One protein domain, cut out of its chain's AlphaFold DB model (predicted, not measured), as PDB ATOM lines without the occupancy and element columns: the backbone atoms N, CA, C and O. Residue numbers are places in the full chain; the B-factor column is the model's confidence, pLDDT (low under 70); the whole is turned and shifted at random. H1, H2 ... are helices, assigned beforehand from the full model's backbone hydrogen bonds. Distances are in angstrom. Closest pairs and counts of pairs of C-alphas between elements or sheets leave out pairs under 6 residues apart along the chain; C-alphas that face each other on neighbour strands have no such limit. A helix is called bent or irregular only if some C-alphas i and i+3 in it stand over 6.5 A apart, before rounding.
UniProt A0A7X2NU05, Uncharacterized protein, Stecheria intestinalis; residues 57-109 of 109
ATOM      1  N   THR A  57      44.650  15.960  32.751       58.56
ATOM      2  CA  THR A  57      45.098  14.965  33.736       58.56
ATOM      3  C   THR A  57      45.133  13.585  33.064       58.56
ATOM      4  O   THR A  57      44.461  13.382  32.052       58.56
ATOM      5  N   SER A  58      45.823  12.595  33.640       60.62
ATOM      6  CA  SER A  58      45.803  11.195  33.159       60.62
ATOM      7  C   SER A  58      44.387  10.613  32.983       60.62
ATOM      8  O   SER A  58      44.178   9.734  32.150       60.62
ATOM      9  N   VAL A  59      43.410  11.134  33.734       59.09
ATOM     10  CA  VAL A  59      41.993  10.732  33.699       59.09
ATOM     11  C   VAL A  59      41.171  11.528  32.672       59.09
ATOM     12  O   VAL A  59      40.201  11.011  32.128       59.09
ATOM     13  N   ASP A  60      41.572  12.762  32.352       61.38
ATOM     14  CA  ASP A  60      40.796  13.703  31.522       61.38
ATOM     15  C   ASP A  60      41.207  13.689  30.046       61.38
ATOM     16  O   ASP A  60      40.924  14.630  29.307       61.38
ATOM     17  N   HIS A  61      41.916  12.654  29.597       67.94
ATOM     18  CA  HIS A  61      42.493  12.649  28.263       67.94
ATOM     19  C   HIS A  61      41.390  12.607  27.194       67.94
ATOM     20  O   HIS A  61      40.780  11.563  26.950       67.94
ATOM     21  N   LEU A  62      41.165  13.729  26.499       71.06
ATOM     22  CA  LEU A  62      40.115  13.854  25.476       71.06
ATOM     23  C   LEU A  62      40.221  12.770  24.396       71.06
ATOM     24  O   LEU A  62      39.208  12.321  23.870       71.06
ATOM     25  N   ASN A  63      41.428  12.274  24.115       73.44
ATOM     26  CA  ASN A  63      41.635  11.157  23.189       73.44
ATOM     27  C   ASN A  63      40.869   9.879  23.568       73.44
ATOM     28  O   ASN A  63      40.439   9.166  22.666       73.44
ATOM     29  N   HIS A  64      40.642   9.587  24.854       72.62
ATOM     30  CA  HIS A  64      39.799   8.450  25.244       72.62
ATOM     31  C   HIS A  64      38.336   8.681  24.864       72.62
ATOM     32  O   HIS A  64      37.698   7.796  24.292       72.62
ATOM     33  N   VAL A  65      37.826   9.887  25.117       72.81
ATOM     34  CA  VAL A  65      36.462  10.286  24.749       72.81
ATOM     35  C   VAL A  65      36.304  10.284  23.223       72.81
ATOM     36  O   VAL A  65      35.378   9.669  22.697       72.81
ATOM     37  N   ASN A  66      37.263  10.855  22.493       76.69
ATOM     38  CA  ASN A  66      37.285  10.874  21.028       76.69
ATOM     39  C   ASN A  66      37.378   9.466  20.425       76.69
ATOM     40  O   ASN A  66      36.673   9.155  19.463       76.69
ATOM     41  N   SER A  67      38.209   8.588  20.996       79.62
ATOM     42  CA  SER A  67      38.293   7.182  20.584       79.62
ATOM     43  C   SER A  67      36.958   6.464  20.801       79.62
ATOM     44  O   SER A  67      36.504   5.708  19.940       79.62
ATOM     45  N   PHE A  68      36.278   6.739  21.916       79.75
ATOM     46  CA  PHE A  68      34.954   6.191  22.187       79.75
ATOM     47  C   PHE A  68      33.899   6.678  21.179       79.75
ATOM     48  O   PHE A  68      33.164   5.847  20.643       79.75
ATOM     49  N   HIS A  69      33.862   7.978  20.862       77.69
ATOM     50  CA  HIS A  69      32.988   8.524  19.814       77.69
ATOM     51  C   HIS A  69      33.271   7.895  18.447       77.69
ATOM     52  O   HIS A  69      32.345   7.417  17.795       77.69
ATOM     53  N   SER A  70      34.547   7.769  18.073       82.62
ATOM     54  CA  SER A  70      34.959   7.150  16.804       82.62
ATOM     55  C   SER A  70      34.424   5.721  16.656       82.62
ATOM     56  O   SER A  70      33.926   5.354  15.591       82.62
ATOM     57  N   LYS A  71      34.451   4.929  17.740       83.31
ATOM     58  CA  LYS A  71      33.888   3.566  17.764       83.31
ATOM     59  C   LYS A  71      32.367   3.555  17.581       83.31
ATOM     60  O   LYS A  71      31.838   2.660  16.924       83.31
ATOM     61  N   ILE A  72      31.653   4.518  18.166       81.56
ATOM     62  CA  ILE A  72      30.200   4.654  17.977       81.56
ATOM     63  C   ILE A  72      29.889   5.040  16.529       81.56
ATOM     64  O   ILE A  72      28.980   4.465  15.931       81.56
ATOM     65  N   ASP A  73      30.653   5.957  15.941       82.12
ATOM     66  CA  ASP A  73      30.448   6.413  14.564       82.12
ATOM     67  C   ASP A  73      30.739   5.320  13.533       82.12
ATOM     68  O   ASP A  73      30.024   5.187  12.539       82.12
ATOM     69  N   GLU A  74      31.770   4.509  13.760       85.00
ATOM     70  CA  GLU A  74      32.050   3.325  12.945       85.00
ATOM     71  C   GLU A  74      30.902   2.308  13.021       85.00
ATOM     72  O   GLU A  74      30.456   1.780  12.000       85.00
ATOM     73  N   TRP A  75      30.373   2.071  14.223       82.50
ATOM     74  CA  TRP A  75      29.230   1.185  14.414       82.50
ATOM     75  C   TRP A  75      27.972   1.728  13.721       82.50
ATOM     76  O   TRP A  75      27.309   0.999  12.983       82.50
ATOM     77  N   ASN A  76      27.696   3.028  13.859       80.06
ATOM     78  CA  ASN A  76      26.565   3.702  13.219       80.06
ATOM     79  C   ASN A  76      26.663   3.716  11.684       80.06
ATOM     80  O   ASN A  76      25.636   3.593  11.012       80.06
ATOM     81  N   ARG A  77      27.875   3.811  11.114       83.12
ATOM     82  CA  ARG A  77      28.105   3.763   9.656       83.12
ATOM     83  C   ARG A  77      27.549   2.492   9.012       83.12
ATOM     84  O   ARG A  77      27.033   2.558   7.897       83.12
ATOM     85  N   LYS A  78      27.564   1.360   9.724       81.56
ATOM     86  CA  LYS A  78      27.000   0.088   9.235       81.56
ATOM     87  C   LYS A  78      25.488   0.158   8.999       81.56
ATOM     88  O   LYS A  78      24.980  -0.538   8.127       81.56
ATOM     89  N   TYR A  79      24.782   1.028   9.720       79.94
ATOM     90  CA  TYR A  79      23.323   1.152   9.649       79.94
ATOM     91  C   TYR A  79      22.830   2.171   8.609       79.94
ATOM     92  O   TYR A  79      21.624   2.355   8.488       79.94
ATOM     93  N   ARG A  80      23.730   2.824   7.851       77.75
ATOM     94  CA  ARG A  80      23.400   3.748   6.738       77.75
ATOM     95  C   ARG A  80      22.370   4.840   7.083       77.75
ATOM     96  O   ARG A  80      21.623   5.285   6.218       77.75
ATOM     97  N   GLY A  81      22.344   5.287   8.339       73.19
ATOM     98  CA  GLY A  81      21.443   6.343   8.807       73.19
ATOM     99  C   GLY A  81      20.684   5.949  10.070       73.19
ATOM    100  O   GLY A  81      19.619   5.337  10.023       73.19
ATOM    101  N   VAL A  82      21.210   6.356  11.224       75.94
ATOM    102  CA  VAL A  82      20.514   6.197  12.503       75.94
ATOM    103  C   VAL A  82      19.485   7.313  12.649       75.94
ATOM    104  O   VAL A  82      19.829   8.470  12.877       75.94
ATOM    105  N   ALA A  83      18.202   6.971  12.532       78.31
ATOM    106  CA  ALA A  83      17.134   7.930  12.788       78.31
ATOM    107  C   ALA A  83      17.115   8.327  14.275       78.31
ATOM    108  O   ALA A  83      16.976   7.468  15.150       78.31
ATOM    109  N   THR A  84      17.164   9.632  14.561       71.50
ATOM    110  CA  THR A  84      17.231  10.185  15.927       71.50
ATOM    111  C   THR A  84      16.112   9.669  16.836       71.50
ATOM    112  O   THR A  84      16.354   9.391  18.009       71.50
ATOM    113  N   LYS A  85      14.907   9.419  16.294       81.62
ATOM    114  CA  LYS A  85      13.768   8.845  17.044       81.62
ATOM    115  C   LYS A  85      14.047   7.471  17.670       81.62
ATOM    116  O   LYS A  85      13.341   7.060  18.585       81.62
ATOM    117  N   TYR A  86      15.070   6.760  17.200       82.19
ATOM    118  CA  TYR A  86      15.443   5.434  17.690       82.19
ATOM    119  C   TYR A  86      16.798   5.407  18.398       82.19
ATOM    120  O   TYR A  86      17.253   4.324  18.756       82.19
ATOM    121  N   ILE A  87      17.431   6.556  18.657       79.56
ATOM    122  CA  ILE A  87      18.791   6.619  19.220       79.56
ATOM    123  C   ILE A  87      18.940   5.817  20.523       79.56
ATOM    124  O   ILE A  87      19.938   5.132  20.724       79.56
ATOM    125  N   ASN A  88      17.905   5.795  21.368       82.00
ATOM    126  CA  ASN A  88      17.897   5.008  22.603       82.00
ATOM    127  C   ASN A  88      17.898   3.489  22.359       82.00
ATOM    128  O   ASN A  88      18.477   2.749  23.150       82.00
ATOM    129  N   ARG A  89      17.290   3.013  21.263       83.75
ATOM    130  CA  ARG A  89      17.319   1.591  20.875       83.75
ATOM    131  C   ARG A  89      18.708   1.192  20.387       83.75
ATOM    132  O   ARG A  89      19.211   0.152  20.795       83.75
ATOM    133  N   TYR A  90      19.346   2.046  19.587       81.81
ATOM    134  CA  TYR A  90      20.726   1.844  19.142       81.81
ATOM    135  C   TYR A  90      21.712   1.875  20.315       81.81
ATOM    136  O   TYR A  90      22.563   0.999  20.420       81.81
ATOM    137  N   ALA A  91      21.551   2.807  21.258       82.25
ATOM    138  CA  ALA A  91      22.353   2.851  22.479       82.25
ATOM    139  C   ALA A  91      22.196   1.581  23.332       82.25
ATOM    140  O   ALA A  91      23.186   1.038  23.820       82.25
ATOM    141  N   ALA A  92      20.965   1.084  23.494       85.19
ATOM    142  CA  ALA A  92      20.715  -0.172  24.195       85.19
ATOM    143  C   ALA A  92      21.380  -1.355  23.477       85.19
ATOM    144  O   ALA A  92      22.066  -2.143  24.120       85.19
ATOM    145  N   LEU A  93      21.243  -1.436  22.150       84.62
ATOM    146  CA  LEU A  93      21.866  -2.480  21.339       84.62
ATOM    147  C   LEU A  93      23.398  -2.457  21.455       84.62
ATOM    148  O   LEU A  93      23.997  -3.511  21.638       84.62
ATOM    149  N   LEU A  94      24.024  -1.275  21.423       82.94
ATOM    150  CA  LEU A  94      25.470  -1.123  21.614       82.94
ATOM    151  C   LEU A  94      25.929  -1.696  22.962       82.94
ATOM    152  O   LEU A  94      26.929  -2.409  23.016       82.94
ATOM    153  N   VAL A  95      25.203  -1.398  24.045       83.88
ATOM    154  CA  VAL A  95      25.515  -1.923  25.385       83.88
ATOM    155  C   VAL A  95      25.348  -3.441  25.421       83.88
ATOM    156  O   VAL A  95      26.234  -4.133  25.914       83.88
ATOM    157  N   THR A  96      24.257  -3.969  24.864       84.88
ATOM    158  CA  THR A  96      24.009  -5.415  24.826       84.88
ATOM    159  C   THR A  96      25.099  -6.151  24.049       84.88
ATOM    160  O   THR A  96      25.620  -7.147  24.537       84.88
ATOM    161  N   VAL A  97      25.488  -5.649  22.873       82.00
ATOM    162  CA  VAL A  97      26.551  -6.254  22.054       82.00
ATOM    163  C   VAL A  97      27.888  -6.249  22.791       82.00
ATOM    164  O   VAL A  97      28.543  -7.284  22.830       82.00
ATOM    165  N   ARG A  98      28.267  -5.132  23.427       81.00
ATOM    166  CA  ARG A  98      29.516  -5.060  24.204       81.00
ATOM    167  C   ARG A  98      29.525  -6.036  25.378       81.00
ATOM    168  O   ARG A  98      30.463  -6.811  25.498       81.00
ATOM    169  N   ASN A  99      28.444  -6.080  26.157       81.56
ATOM    170  CA  ASN A  99      28.326  -7.010  27.281       81.56
ATOM    171  C   ASN A  99      28.397  -8.480  26.825       81.56
ATOM    172  O   ASN A  99      28.959  -9.312  27.528       81.56
ATOM    173  N   MET A 100      27.838  -8.813  25.655       76.62
ATOM    174  CA  MET A 100      27.935 -10.165  25.087       76.62
ATOM    175  C   MET A 100      29.335 -10.487  24.548       76.62
ATOM    176  O   MET A 100      29.758 -11.637  24.626       76.62
ATOM    177  N   GLN A 101      30.064  -9.502  24.017       65.38
ATOM    178  CA  GLN A 101      31.452  -9.670  23.575       65.38
ATOM    179  C   GLN A 101      32.395  -9.946  24.749       65.38
ATOM    180  O   GLN A 101      33.224 -10.849  24.657       65.38
ATOM    181  N   ASP A 102      32.205  -9.243  25.868       59.38
ATOM    182  CA  ASP A 102      32.931  -9.513  27.113       59.38
ATOM    183  C   ASP A 102      32.602 -10.920  27.650       59.38
ATOM    184  O   ASP A 102      33.481 -11.640  28.121       59.38
ATOM    185  N   TRP A 103      31.348 -11.359  27.500       44.44
ATOM    186  CA  TRP A 103      30.907 -12.700  27.901       44.44
ATOM    187  C   TRP A 103      31.478 -13.822  27.020       44.44
ATOM    188  O   TRP A 103      31.796 -14.900  27.516       44.44
ATOM    189  N   LEU A 104      31.636 -13.578  25.715       43.06
ATOM    190  CA  LEU A 104      32.313 -14.493  24.792       43.06
ATOM    191  C   LEU A 104      33.806 -14.607  25.121       43.06
ATOM    192  O   LEU A 104      34.319 -15.718  25.154       43.06
ATOM    193  N   LEU A 105      34.481 -13.498  25.433       42.50
ATOM    194  CA  LEU A 105      35.890 -13.507  25.842       42.50
ATOM    195  C   LEU A 105      36.112 -14.249  27.169       42.50
ATOM    196  O   LEU A 105      37.074 -15.000  27.279       42.50
ATOM    197  N   MET A 106      35.197 -14.132  28.138       37.19
ATOM    198  CA  MET A 106      35.263 -14.895  29.397       37.19
ATOM    199  C   MET A 106      34.966 -16.395  29.259       37.19
ATOM    200  O   MET A 106      35.221 -17.138  30.197       37.19
ATOM    201  N   LYS A 107      34.423 -16.859  28.126       37.78
ATOM    202  CA  LYS A 107      34.242 -18.295  27.847       37.78
ATOM    203  C   LYS A 107      35.443 -18.949  27.158       37.78
ATOM    204  O   LYS A 107      35.456 -20.170  27.029       37.78
ATOM    205  N   PHE A 108      36.401 -18.153  26.688       35.66
ATOM    206  CA  PHE A 108      37.623 -18.624  26.029       35.66
ATOM    207  C   PHE A 108      38.893 -18.429  26.881       35.66
ATOM    208  O   PHE A 108      39.981 -18.755  26.408       35.66
ATOM    209  N   CYS A 109      38.750 -17.946  28.118       38.41
ATOM    210  CA  CYS A 109      39.751 -18.030  29.185       38.41
ATOM    211  C   CYS A 109      39.278 -19.045  30.229       38.41
ATOM    212  O   CYS A 109      40.150 -19.719  30.815       38.41
TER     213      CYS A 109
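Overview. This is residues 57 to 109 of the 109 residues of an uncharacterized protein of Stecheria intestinalis (UniProt A0A7X2NU05). Two helices, H1 and then H2, make a wide, lopsided V that is open between its arms; the end of H1 comes near H2 part-way along it. The link, residues 78 to 83, loops from H1 to the start of H2, and residues 57 to 71 and 95 to 109 stick out as the free arms. The printed part has 53 residues, is all helix with no named strand, and is loose and flat: radius of gyration of the C-alphas 13.9 A, spans 37 by 35 by 17 A.

Arrangement. H1, residues 62 to 77, and H2, residues 84 to 105, are near each other, with 7 pairs of C-alphas within 10 A; the closest are 8.3 A apart. Residues 83 to 89, of which 84 to 89 belong to H2, stand free. Every O i to N i+4 pair in H1 is within hydrogen-bond range, and 16 of 18 in H2.

Along the chain. H1 begins at C-alpha 62 (40.115, 13.854, 25.476) and is 22.3 A long. H2 is 31.7 A long, ending at C-alpha 105 (35.890, -13.507, 25.842); it is irregular, C-alphas 85 and 88 being 7.9 A apart.

Size, cuts and confidence. The C-alphas farthest apart, of Lys 85 and Cys 109, are 39.3 A apart. The link is short and the printed part has no cut. Confidence is low, pLDDT under 70, at residues 57 to 61 and 101 to 109.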